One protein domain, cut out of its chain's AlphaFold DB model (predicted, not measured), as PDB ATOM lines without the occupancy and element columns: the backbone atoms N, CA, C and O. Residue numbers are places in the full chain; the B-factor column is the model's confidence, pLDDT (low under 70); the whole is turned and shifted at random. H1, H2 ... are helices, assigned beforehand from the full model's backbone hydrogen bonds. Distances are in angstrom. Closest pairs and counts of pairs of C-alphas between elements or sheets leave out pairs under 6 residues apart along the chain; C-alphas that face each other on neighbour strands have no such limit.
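This is residues 2 to 63 of the 66 residues of the protein "Ribonuclease" of Candidatus Bathyarchaeota archaeon (UniProt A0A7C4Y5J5). Two helices, H2 and H3, touch and run the same way, while a third helix, H1, is set off at one end of the long axis, with H2 between it and H3. Residues 14 to 23 lead from H1 to H2 through the space between these two helices, and the long stretch 37 to 48, with no named element, folds back from the end of H2 to the beginning of H3. The printed part has 62 residues with three named helices, in the order H1, H2, H3, and no named strand; its class is all helix. It is compact by the radius of gyration of the C-alphas, 11.3 A, yet elongated in outline, with spans of 37 by 20 by 19 A.

Begin at C-alpha 2, at (34.876, -53.169, -12.604), where H1 starts; it covers residues 2 to 13 and is 16.3 A long from first to last C-alpha. Pass residues 14 to 23 and look for C-alpha 24 at (47.645, -44.221, -22.224), where H2 begins; it covers residues 24 to 36 and is 18.1 A long. After residues 37 to 48, which hold no named element, H3 covers residues 49 to 62, is 20.1 A long and ends at C-alpha 62, at (36.141, -37.338, -41.081). In each of the three helices, z falls from the first C-alpha to the last.

Start with H1: it touches no helix, and it is apart from both H2 and H3. Go on to H2 and H3, which touch, with 8 pairs of C-alphas within 8 A. Their closest C-alphas are those of His 31 and Val 54, 6.3 A apart, and their centres are 10.7 A apart. They run the same way at a steep tilt of 38 degrees, only just past shallow. Look at the backbone O and N atoms of H1, H2 and H3, and you will find every O i to N i+4 pair within hydrogen-bond range.

The two C-alphas farthest apart are those of Arg 4 and Thr 63, at 37.5 A. The printed part runs from residue 2 to residue 63 and has no cut. The link from H1 to H2, 10 residues, is short but not tight; the link from H2 to H3, 12 residues, is long. Read the B-factor column for the model's confidence: the mean pLDDT of the printed part is 73.6. It is under 70 in 14 residues: 2 to 3, 18 to 22, 38, 42, 46 and 60 to 63.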
ATOM      1  N   ARG A   2      34.568 -53.707 -11.260       60.03
ATOM      2  CA  ARG A   2      34.876 -53.169 -12.604       60.03
ATOM      3  C   ARG A   2      36.061 -53.859 -13.299       60.03
ATOM      4  O   ARG A   2      36.010 -54.067 -14.502       60.03
ATOM      5  N   ASP A   3      37.084 -54.281 -12.559       66.31
ATOM      6  CA  ASP A   3      38.267 -54.940 -13.135       66.31
ATOM      7  C   ASP A   3      37.960 -56.287 -13.805       66.31
ATOM      8  O   ASP A   3      38.636 -56.674 -14.756       66.31
ATOM      9  N   ARG A   4      36.919 -56.998 -13.345       75.31
ATOM     10  CA  ARG A   4      36.513 -58.285 -13.931       75.31
ATOM     11  C   ARG A   4      35.915 -58.113 -15.322       75.31
ATOM     12  O   ARG A   4      36.302 -58.849 -16.222       75.31
ATOM     13  N   GLU A   5      35.045 -57.118 -15.514       74.25
ATOM     14  CA  GLU A   5      34.511 -56.783 -16.843       74.25
ATOM     15  C   GLU A   5      35.647 -56.458 -17.815       74.25
ATOM     16  O   GLU A   5      35.649 -56.922 -18.949       74.25
ATOM     17  N   ILE A   6      36.655 -55.712 -17.358       72.62
ATOM     18  CA  ILE A   6      37.795 -55.321 -18.190       72.62
ATOM     19  C   ILE A   6      38.643 -56.536 -18.564       72.62
ATOM     20  O   ILE A   6      39.045 -56.654 -19.718       72.62
ATOM     21  N   ALA A   7      38.877 -57.465 -17.635       78.00
ATOM     22  CA  ALA A   7      39.576 -58.715 -17.926       78.00
ATOM     23  C   ALA A   7      38.815 -59.588 -18.941       78.00
ATOM     24  O   ALA A   7      39.420 -60.137 -19.861       78.00
ATOM     25  N   GLU A   8      37.491 -59.679 -18.820       81.31
ATOM     26  CA  GLU A   8      36.656 -60.473 -19.725       81.31
ATOM     27  C   GLU A   8      36.577 -59.852 -21.128       81.31
ATOM     28  O   GLU A   8      36.673 -60.536 -22.150       81.31
ATOM     29  N   LEU A   9      36.480 -58.525 -21.186       76.06
ATOM     30  CA  LEU A   9      36.551 -57.777 -22.430       76.06
ATOM     31  C   LEU A   9      37.933 -57.905 -23.066       76.06
ATOM     32  O   LEU A   9      37.999 -58.081 -24.278       76.06
ATOM     33  N   LYS A  10      39.024 -57.892 -22.287       78.81
ATOM     34  CA  LYS A  10      40.380 -58.129 -22.808       78.81
ATOM     35  C   LYS A  10      40.519 -59.506 -23.438       78.81
ATOM     36  O   LYS A  10      41.156 -59.637 -24.478       78.81
ATOM     37  N   ALA A  11      39.888 -60.517 -22.845       78.75
ATOM     38  CA  ALA A  11      39.854 -61.856 -23.418       78.75
ATOM     39  C   ALA A  11      39.080 -61.906 -24.750       78.75
ATOM     40  O   ALA A  11      39.465 -62.654 -25.645       78.75
ATOM     41  N   ARG A  12      38.021 -61.097 -24.910       76.62
ATOM     42  CA  ARG A  12      37.210 -61.043 -26.143       76.62
ATOM     43  C   ARG A  12      37.754 -60.121 -27.239       76.62
ATOM     44  O   ARG A  12      37.659 -60.469 -28.410       76.62
ATOM     45  N   TYR A  13      38.271 -58.950 -26.880       71.75
ATOM     46  CA  TYR A  13      38.627 -57.865 -27.806       71.75
ATOM     47  C   TYR A  13      40.135 -57.564 -27.863       71.75
ATOM     48  O   TYR A  13      40.561 -56.782 -28.712       71.75
ATOM     49  N   GLY A  14      40.952 -58.175 -26.999       71.69
ATOM     50  CA  GLY A  14      42.403 -57.959 -26.923       71.69
ATOM     51  C   GLY A  14      42.831 -56.953 -25.848       71.69
ATOM     52  O   GLY A  14      42.011 -56.406 -25.116       71.69
ATOM     53  N   ASP A  15      44.137 -56.703 -25.713       74.56
ATOM     54  CA  ASP A  15      44.663 -55.802 -24.677       74.56
ATOM     55  C   ASP A  15      44.471 -54.325 -25.063       74.56
ATOM     56  O   ASP A  15      45.304 -53.717 -25.727       74.56
ATOM     57  N   PHE A  16      43.363 -53.734 -24.620       73.06
ATOM     58  CA  PHE A  16      43.078 -52.297 -24.744       73.06
ATOM     59  C   PHE A  16      43.432 -51.497 -23.484       73.06
ATOM     60  O   PHE A  16      42.959 -50.381 -23.288       73.06
ATOM     61  N   GLY A  17      44.257 -52.061 -22.601       74.12
ATOM     62  CA  GLY A  17      44.641 -51.425 -21.345       74.12
ATOM     63  C   GLY A  17      43.598 -51.553 -20.231       74.12
ATOM     64  O   GLY A  17      42.700 -52.390 -20.264       74.12
ATOM     65  N   CYS A  18      43.769 -50.754 -19.181       68.31
ATOM     66  CA  CYS A  18      42.999 -50.860 -17.940       68.31
ATOM     67  C   CYS A  18      41.547 -50.351 -18.061       68.31
ATOM     68  O   CYS A  18      40.847 -50.298 -17.063       68.31
ATOM     69  N   GLY A  19      41.087 -49.904 -19.237       68.25
ATOM     70  CA  GLY A  19      39.749 -49.317 -19.420       68.25
ATOM     71  C   GLY A  19      39.533 -48.002 -18.655       68.25
ATOM     72  O   GLY A  19      38.414 -47.497 -18.576       68.25
ATOM     73  N   TYR A  20      40.613 -47.412 -18.137       68.75
ATOM     74  CA  TYR A  20      40.639 -46.087 -17.533       68.75
ATOM     75  C   TYR A  20      41.282 -45.086 -18.485       68.75
ATOM     76  O   TYR A  20      42.278 -45.402 -19.131       68.75
ATOM     77  N   PRO A  21      40.789 -43.839 -18.524       64.25
ATOM     78  CA  PRO A  21      41.368 -42.821 -19.389       64.25
ATOM     79  C   PRO A  21      42.693 -42.279 -18.866       64.25
ATOM     80  O   PRO A  21      43.359 -41.529 -19.561       64.25
ATOM     81  N   THR A  22      43.058 -42.621 -17.634       68.81
ATOM     82  CA  THR A  22      44.378 -42.332 -17.079       68.81
ATOM     83  C   THR A  22      45.446 -43.208 -17.728       68.81
ATOM     84  O   THR A  22      46.615 -42.840 -17.732       68.81
ATOM     85  N   ASP A  23      45.050 -44.358 -18.280       80.38
ATOM     86  CA  ASP A  23      45.979 -45.274 -18.913       80.38
ATOM     87  C   ASP A  23      46.156 -44.909 -20.398       80.38
ATOM     88  O   ASP A  23      45.175 -44.913 -21.156       80.38
ATOM     89  N   PRO A  24      47.387 -44.610 -20.843       78.81
ATOM     90  CA  PRO A  24      47.645 -44.221 -22.224       78.81
ATOM     91  C   PRO A  24      47.285 -45.329 -23.222       78.81
ATOM     92  O   PRO A  24      46.847 -45.009 -24.326       78.81
ATOM     93  N   LYS A  25      47.353 -46.616 -22.836       80.06
ATOM     94  CA  LYS A  25      46.958 -47.728 -23.719       80.06
ATOM     95  C   LYS A  25      45.465 -47.707 -24.023       80.06
ATOM     96  O   LYS A  25      45.060 -47.978 -25.148       80.06
ATOM     97  N   THR A  26      44.647 -47.334 -23.036       81.19
ATOM     98  CA  THR A  26      43.195 -47.204 -23.227       81.19
ATOM     99  C   THR A  26      42.870 -46.054 -24.169       81.19
ATOM    100  O   THR A  26      42.010 -46.196 -25.034       81.19
ATOM    101  N   ILE A  27      43.557 -44.913 -24.035       78.25
ATOM    102  CA  ILE A  27      43.364 -43.779 -24.949       78.25
ATOM    103  C   ILE A  27      43.762 -44.164 -26.376       78.25
ATOM    104  O   ILE A  27      42.991 -43.920 -27.305       78.25
ATOM    105  N   GLU A  28      44.928 -44.784 -26.553       80.88
ATOM    106  CA  GLU A  28      45.409 -45.211 -27.869       80.88
ATOM    107  C   GLU A  28      44.459 -46.227 -28.512       80.88
ATOM    108  O   GLU A  28      44.093 -46.090 -29.681       80.88
ATOM    109  N   PHE A  29      43.961 -47.186 -27.728       80.94
ATOM    110  CA  PHE A  29      42.957 -48.128 -28.201       80.94
ATOM    111  C   PHE A  29      41.661 -47.435 -28.625       80.94
ATOM    112  O   PHE A  29      41.131 -47.752 -29.684       80.94
ATOM    113  N   LEU A  30      41.156 -46.465 -27.855       79.06
ATOM    114  CA  LEU A  30      39.955 -45.708 -28.230       79.06
ATOM    115  C   LEU A  30      40.144 -44.952 -29.549       79.06
ATOM    116  O   LEU A  30      39.229 -44.932 -30.373       79.06
ATOM    117  N   HIS A  31      41.322 -44.358 -29.759       79.12
ATOM    118  CA  HIS A  31      41.683 -43.722 -31.025       79.12
ATOM    119  C   HIS A  31      41.661 -44.733 -32.174       79.12
ATOM    120  O   HIS A  31      40.986 -44.509 -33.180       79.12
ATOM    121  N   ARG A  32      42.332 -45.875 -32.002       78.88
ATOM    122  CA  ARG A  32      42.421 -46.921 -33.026       78.88
ATOM    123  C   ARG A  32      41.074 -47.582 -33.313       78.88
ATOM    124  O   ARG A  32      40.775 -47.865 -34.470       78.88
ATOM    125  N   CYS A  33      40.238 -47.781 -32.295       78.69
ATOM    126  CA  CYS A  33      38.870 -48.274 -32.443       78.69
ATOM    127  C   CYS A  33      38.030 -47.329 -33.293       78.69
ATOM    128  O   CYS A  33      37.336 -47.779 -34.195       78.69
ATOM    129  N   LEU A  34      38.113 -46.023 -33.054       77.25
ATOM    130  CA  LEU A  34      37.391 -45.052 -33.869       77.25
ATOM    131  C   LEU A  34      37.923 -44.932 -35.293       77.25
ATOM    132  O   LEU A  34      37.146 -44.650 -36.199       77.25
ATOM    133  N   GLU A  35      39.220 -45.120 -35.500       76.19
ATOM    134  CA  GLU A  35      39.805 -45.122 -36.841       76.19
ATOM    135  C   GLU A  35      39.413 -46.385 -37.621       76.19
ATOM    136  O   GLU A  35      39.024 -46.304 -38.783       76.19
ATOM    137  N   THR A  36      39.436 -47.544 -36.956       75.19
ATOM    138  CA  THR A  36      39.223 -48.861 -37.578       75.19
ATOM    139  C   THR A  36      37.741 -49.223 -37.700       75.19
ATOM    140  O   THR A  36      37.286 -49.645 -38.757       75.19
ATOM    141  N   PHE A  37      36.975 -49.058 -36.620       70.00
ATOM    142  CA  PHE A  37      35.576 -49.485 -36.521       70.00
ATOM    143  C   PHE A  37      34.580 -48.324 -36.645       70.00
ATOM    144  O   PHE A  37      33.381 -48.576 -36.725       70.00
ATOM    145  N   LYS A  38      35.035 -47.057 -36.635       69.00
ATOM    146  CA  LYS A  38      34.206 -45.823 -36.606       69.00
ATOM    147  C   LYS A  38      33.244 -45.685 -35.426       69.00
ATOM    148  O   LYS A  38      32.646 -44.623 -35.236       69.00
ATOM    149  N   GLU A  39      33.140 -46.706 -34.592       70.12
ATOM    150  CA  GLU A  39      32.270 -46.755 -33.436       70.12
ATOM    151  C   GLU A  39      33.006 -47.338 -32.232       70.12
ATOM    152  O   GLU A  39      34.031 -48.012 -32.354       70.12
ATOM    153  N   TYR A  40      32.498 -47.020 -31.045       72.56
ATOM    154  CA  TYR A  40      33.011 -47.606 -29.826       72.56
ATOM    155  C   TYR A  40      32.285 -48.906 -29.505       72.56
ATOM    156  O   TYR A  40      31.061 -48.948 -29.628       72.56
ATOM    157  N   PRO A  41      33.005 -49.924 -29.018       71.81
ATOM    158  CA  PRO A  41      32.368 -51.142 -28.540       71.81
ATOM    159  C   PRO A  41      31.452 -50.840 -27.344       71.81
ATOM    160  O   PRO A  41      31.685 -49.889 -26.598       71.81
ATOM    161  N   GLU A  42      30.406 -51.645 -27.148       69.12
ATOM    162  CA  GLU A  42      29.309 -51.356 -26.202       69.12
ATOM    163  C   GLU A  42      29.753 -51.189 -24.741       69.12
ATOM    164  O   GLU A  42      29.086 -50.513 -23.955       69.12
ATOM    165  N   PHE A  43      30.916 -51.738 -24.379       70.94
ATOM    166  CA  PHE A  43      31.519 -51.538 -23.062       70.94
ATOM    167  C   PHE A  43      31.985 -50.094 -22.815       70.94
ATOM    168  O   PHE A  43      32.102 -49.643 -21.673       70.94
ATOM    169  N   VAL A  44      32.235 -49.333 -23.881       73.25
ATOM    170  CA  VAL A  44      32.581 -47.919 -23.807       73.25
ATOM    171  C   VAL A  44      31.292 -47.125 -23.653       73.25
ATOM    172  O   VAL A  44      30.512 -46.922 -24.586       73.25
ATOM    173  N   ARG A  45      31.069 -46.606 -22.447       71.38
ATOM    174  CA  ARG A  45      29.878 -45.800 -22.168       71.38
ATOM    175  C   ARG A  45      29.849 -44.563 -23.069       71.38
ATOM    176  O   ARG A  45      30.752 -43.731 -23.040       71.38
ATOM    177  N   ARG A  46      28.739 -44.361 -23.783       66.94
ATOM    178  CA  ARG A  46      28.503 -43.177 -24.638       66.94
ATOM    179  C   ARG A  46      28.591 -41.839 -23.878       66.94
ATOM    180  O   ARG A  46      28.940 -40.812 -24.458       66.94
ATOM    181  N   SER A  47      28.315 -41.854 -22.571       71.50
ATOM    182  CA  SER A  47      28.442 -40.692 -21.671       71.50
ATOM    183  C   SER A  47      29.841 -40.523 -21.064       71.50
ATOM    184  O   SER A  47      30.059 -39.617 -20.260       71.50
ATOM    185  N   TRP A  48      30.800 -41.378 -21.414       78.94
ATOM    186  CA  TRP A  48      32.155 -41.310 -20.885       78.94
ATOM    187  C   TRP A  48      32.908 -40.138 -21.517       78.94
ATOM    188  O   TRP A  48      33.085 -40.068 -22.736       78.94
ATOM    189  N   LYS A  49      33.352 -39.195 -20.676       74.19
ATOM    190  CA  LYS A  49      34.086 -37.984 -21.093       74.19
ATOM    191  C   LYS A  49      35.262 -38.259 -22.055       74.19
ATOM    192  O   LYS A  49      35.350 -37.546 -23.053       74.19
ATOM    193  N   PRO A  50      36.126 -39.268 -21.819       74.88
ATOM    194  CA  PRO A  50      37.260 -39.580 -22.691       74.88
ATOM    195  C   PRO A  50      36.801 -40.042 -24.072       74.88
ATOM    196  O   PRO A  50      37.242 -39.496 -25.077       74.88
ATOM    197  N   ALA A  51      35.828 -40.955 -24.131       76.38
ATOM    198  CA  ALA A  51      35.252 -41.406 -25.393       76.38
ATOM    199  C   ALA A  51      34.563 -40.262 -26.155       76.38
ATOM    200  O   ALA A  51      34.712 -40.128 -27.367       76.38
ATOM    201  N   LYS A  52      33.851 -39.357 -25.477       78.88
ATOM    202  CA  LYS A  52      33.323 -38.162 -26.157       78.88
ATOM    203  C   LYS A  52      34.434 -37.285 -26.732       78.88
ATOM    204  O   LYS A  52      34.286 -36.804 -27.853       78.88
ATOM    205  N   LYS A  53      35.533 -37.095 -25.994       80.62
ATOM    206  CA  LYS A  53      36.677 -36.289 -26.439       80.62
ATOM    207  C   LYS A  53      37.311 -36.887 -27.697       80.62
ATOM    208  O   LYS A  53      37.370 -36.202 -28.712       80.62
ATOM    209  N   VAL A  54      37.669 -38.170 -27.659       79.50
ATOM    210  CA  VAL A  54      38.310 -38.857 -28.790       79.50
ATOM    211  C   VAL A  54      37.369 -38.940 -30.004       79.50
ATOM    212  O   VAL A  54      37.792 -38.705 -31.133       79.50
ATOM    213  N   LYS A  55      36.060 -39.155 -29.799       78.44
ATOM    214  CA  LYS A  55      35.070 -39.183 -30.897       78.44
ATOM    215  C   LYS A  55      34.904 -37.831 -31.554       78.44
ATOM    216  O   LYS A  55      34.778 -37.770 -32.771       78.44
ATOM    217  N   ARG A  56      34.896 -36.759 -30.762       78.44
ATOM    218  CA  ARG A  56      34.839 -35.397 -31.287       78.44
ATOM    219  C   ARG A  56      36.070 -35.101 -32.141       78.44
ATOM    220  O   ARG A  56      35.910 -34.599 -33.245       78.44
ATOM    221  N   GLU A  57      37.258 -35.475 -31.669       78.00
ATOM    222  CA  GLU A  57      38.494 -35.313 -32.443       78.00
ATOM    223  C   GLU A  57      38.483 -36.122 -33.744       78.00
ATOM    224  O   GLU A  57      38.839 -35.590 -34.793       78.00
ATOM    225  N   ASN A  58      38.024 -37.377 -33.715       75.75
ATOM    226  CA  ASN A  58      37.971 -38.201 -34.922       75.75
ATOM    227  C   ASN A  58      36.885 -37.740 -35.912       75.75
ATOM    228  O   ASN A  58      37.108 -37.712 -37.119       75.75
ATOM    229  N   ASN A  59      35.713 -37.321 -35.421       70.81
ATOM    230  CA  ASN A  59      34.630 -36.816 -36.268       70.81
ATOM    231  C   ASN A  59      35.033 -35.534 -37.014       70.81
ATOM    232  O   ASN A  59      34.740 -35.422 -38.201       70.81
ATOM    233  N   SER A  60      35.777 -34.626 -36.369       63.28
ATOM    234  CA  SER A  60      36.335 -33.432 -37.022       63.28
ATOM    235  C   SER A  60      37.359 -33.748 -38.119       63.28
ATOM    236  O   SER A  60      37.562 -32.922 -39.003       63.28
ATOM    237  N   LYS A  61      37.993 -34.928 -38.096       61.69
ATOM    238  CA  LYS A  61      38.881 -35.391 -39.175       61.69
ATOM    239  C   LYS A  61      38.110 -36.026 -40.340       61.69
ATOM    240  O   LYS A  61      38.565 -35.950 -41.477       61.69
ATOM    241  N   GLN A  62      36.940 -36.618 -40.079       59.81
ATOM    242  CA  GLN A  62      36.141 -37.338 -41.081       59.81
ATOM    243  C   GLN A  62      35.264 -36.426 -41.968       59.81
ATOM    244  O   GLN A  62      34.680 -36.909 -42.934       59.81
ATOM    245  N   THR A  63      35.159 -35.121 -41.695       50.84
ATOM    246  CA  THR A  63      34.377 -34.168 -42.517       50.84
ATOM    247  C   THR A  63      35.079 -33.727 -43.804       50.84
ATOM    248  O   THR A  63      34.648 -32.776 -44.451       50.84
TER     249      THR A  63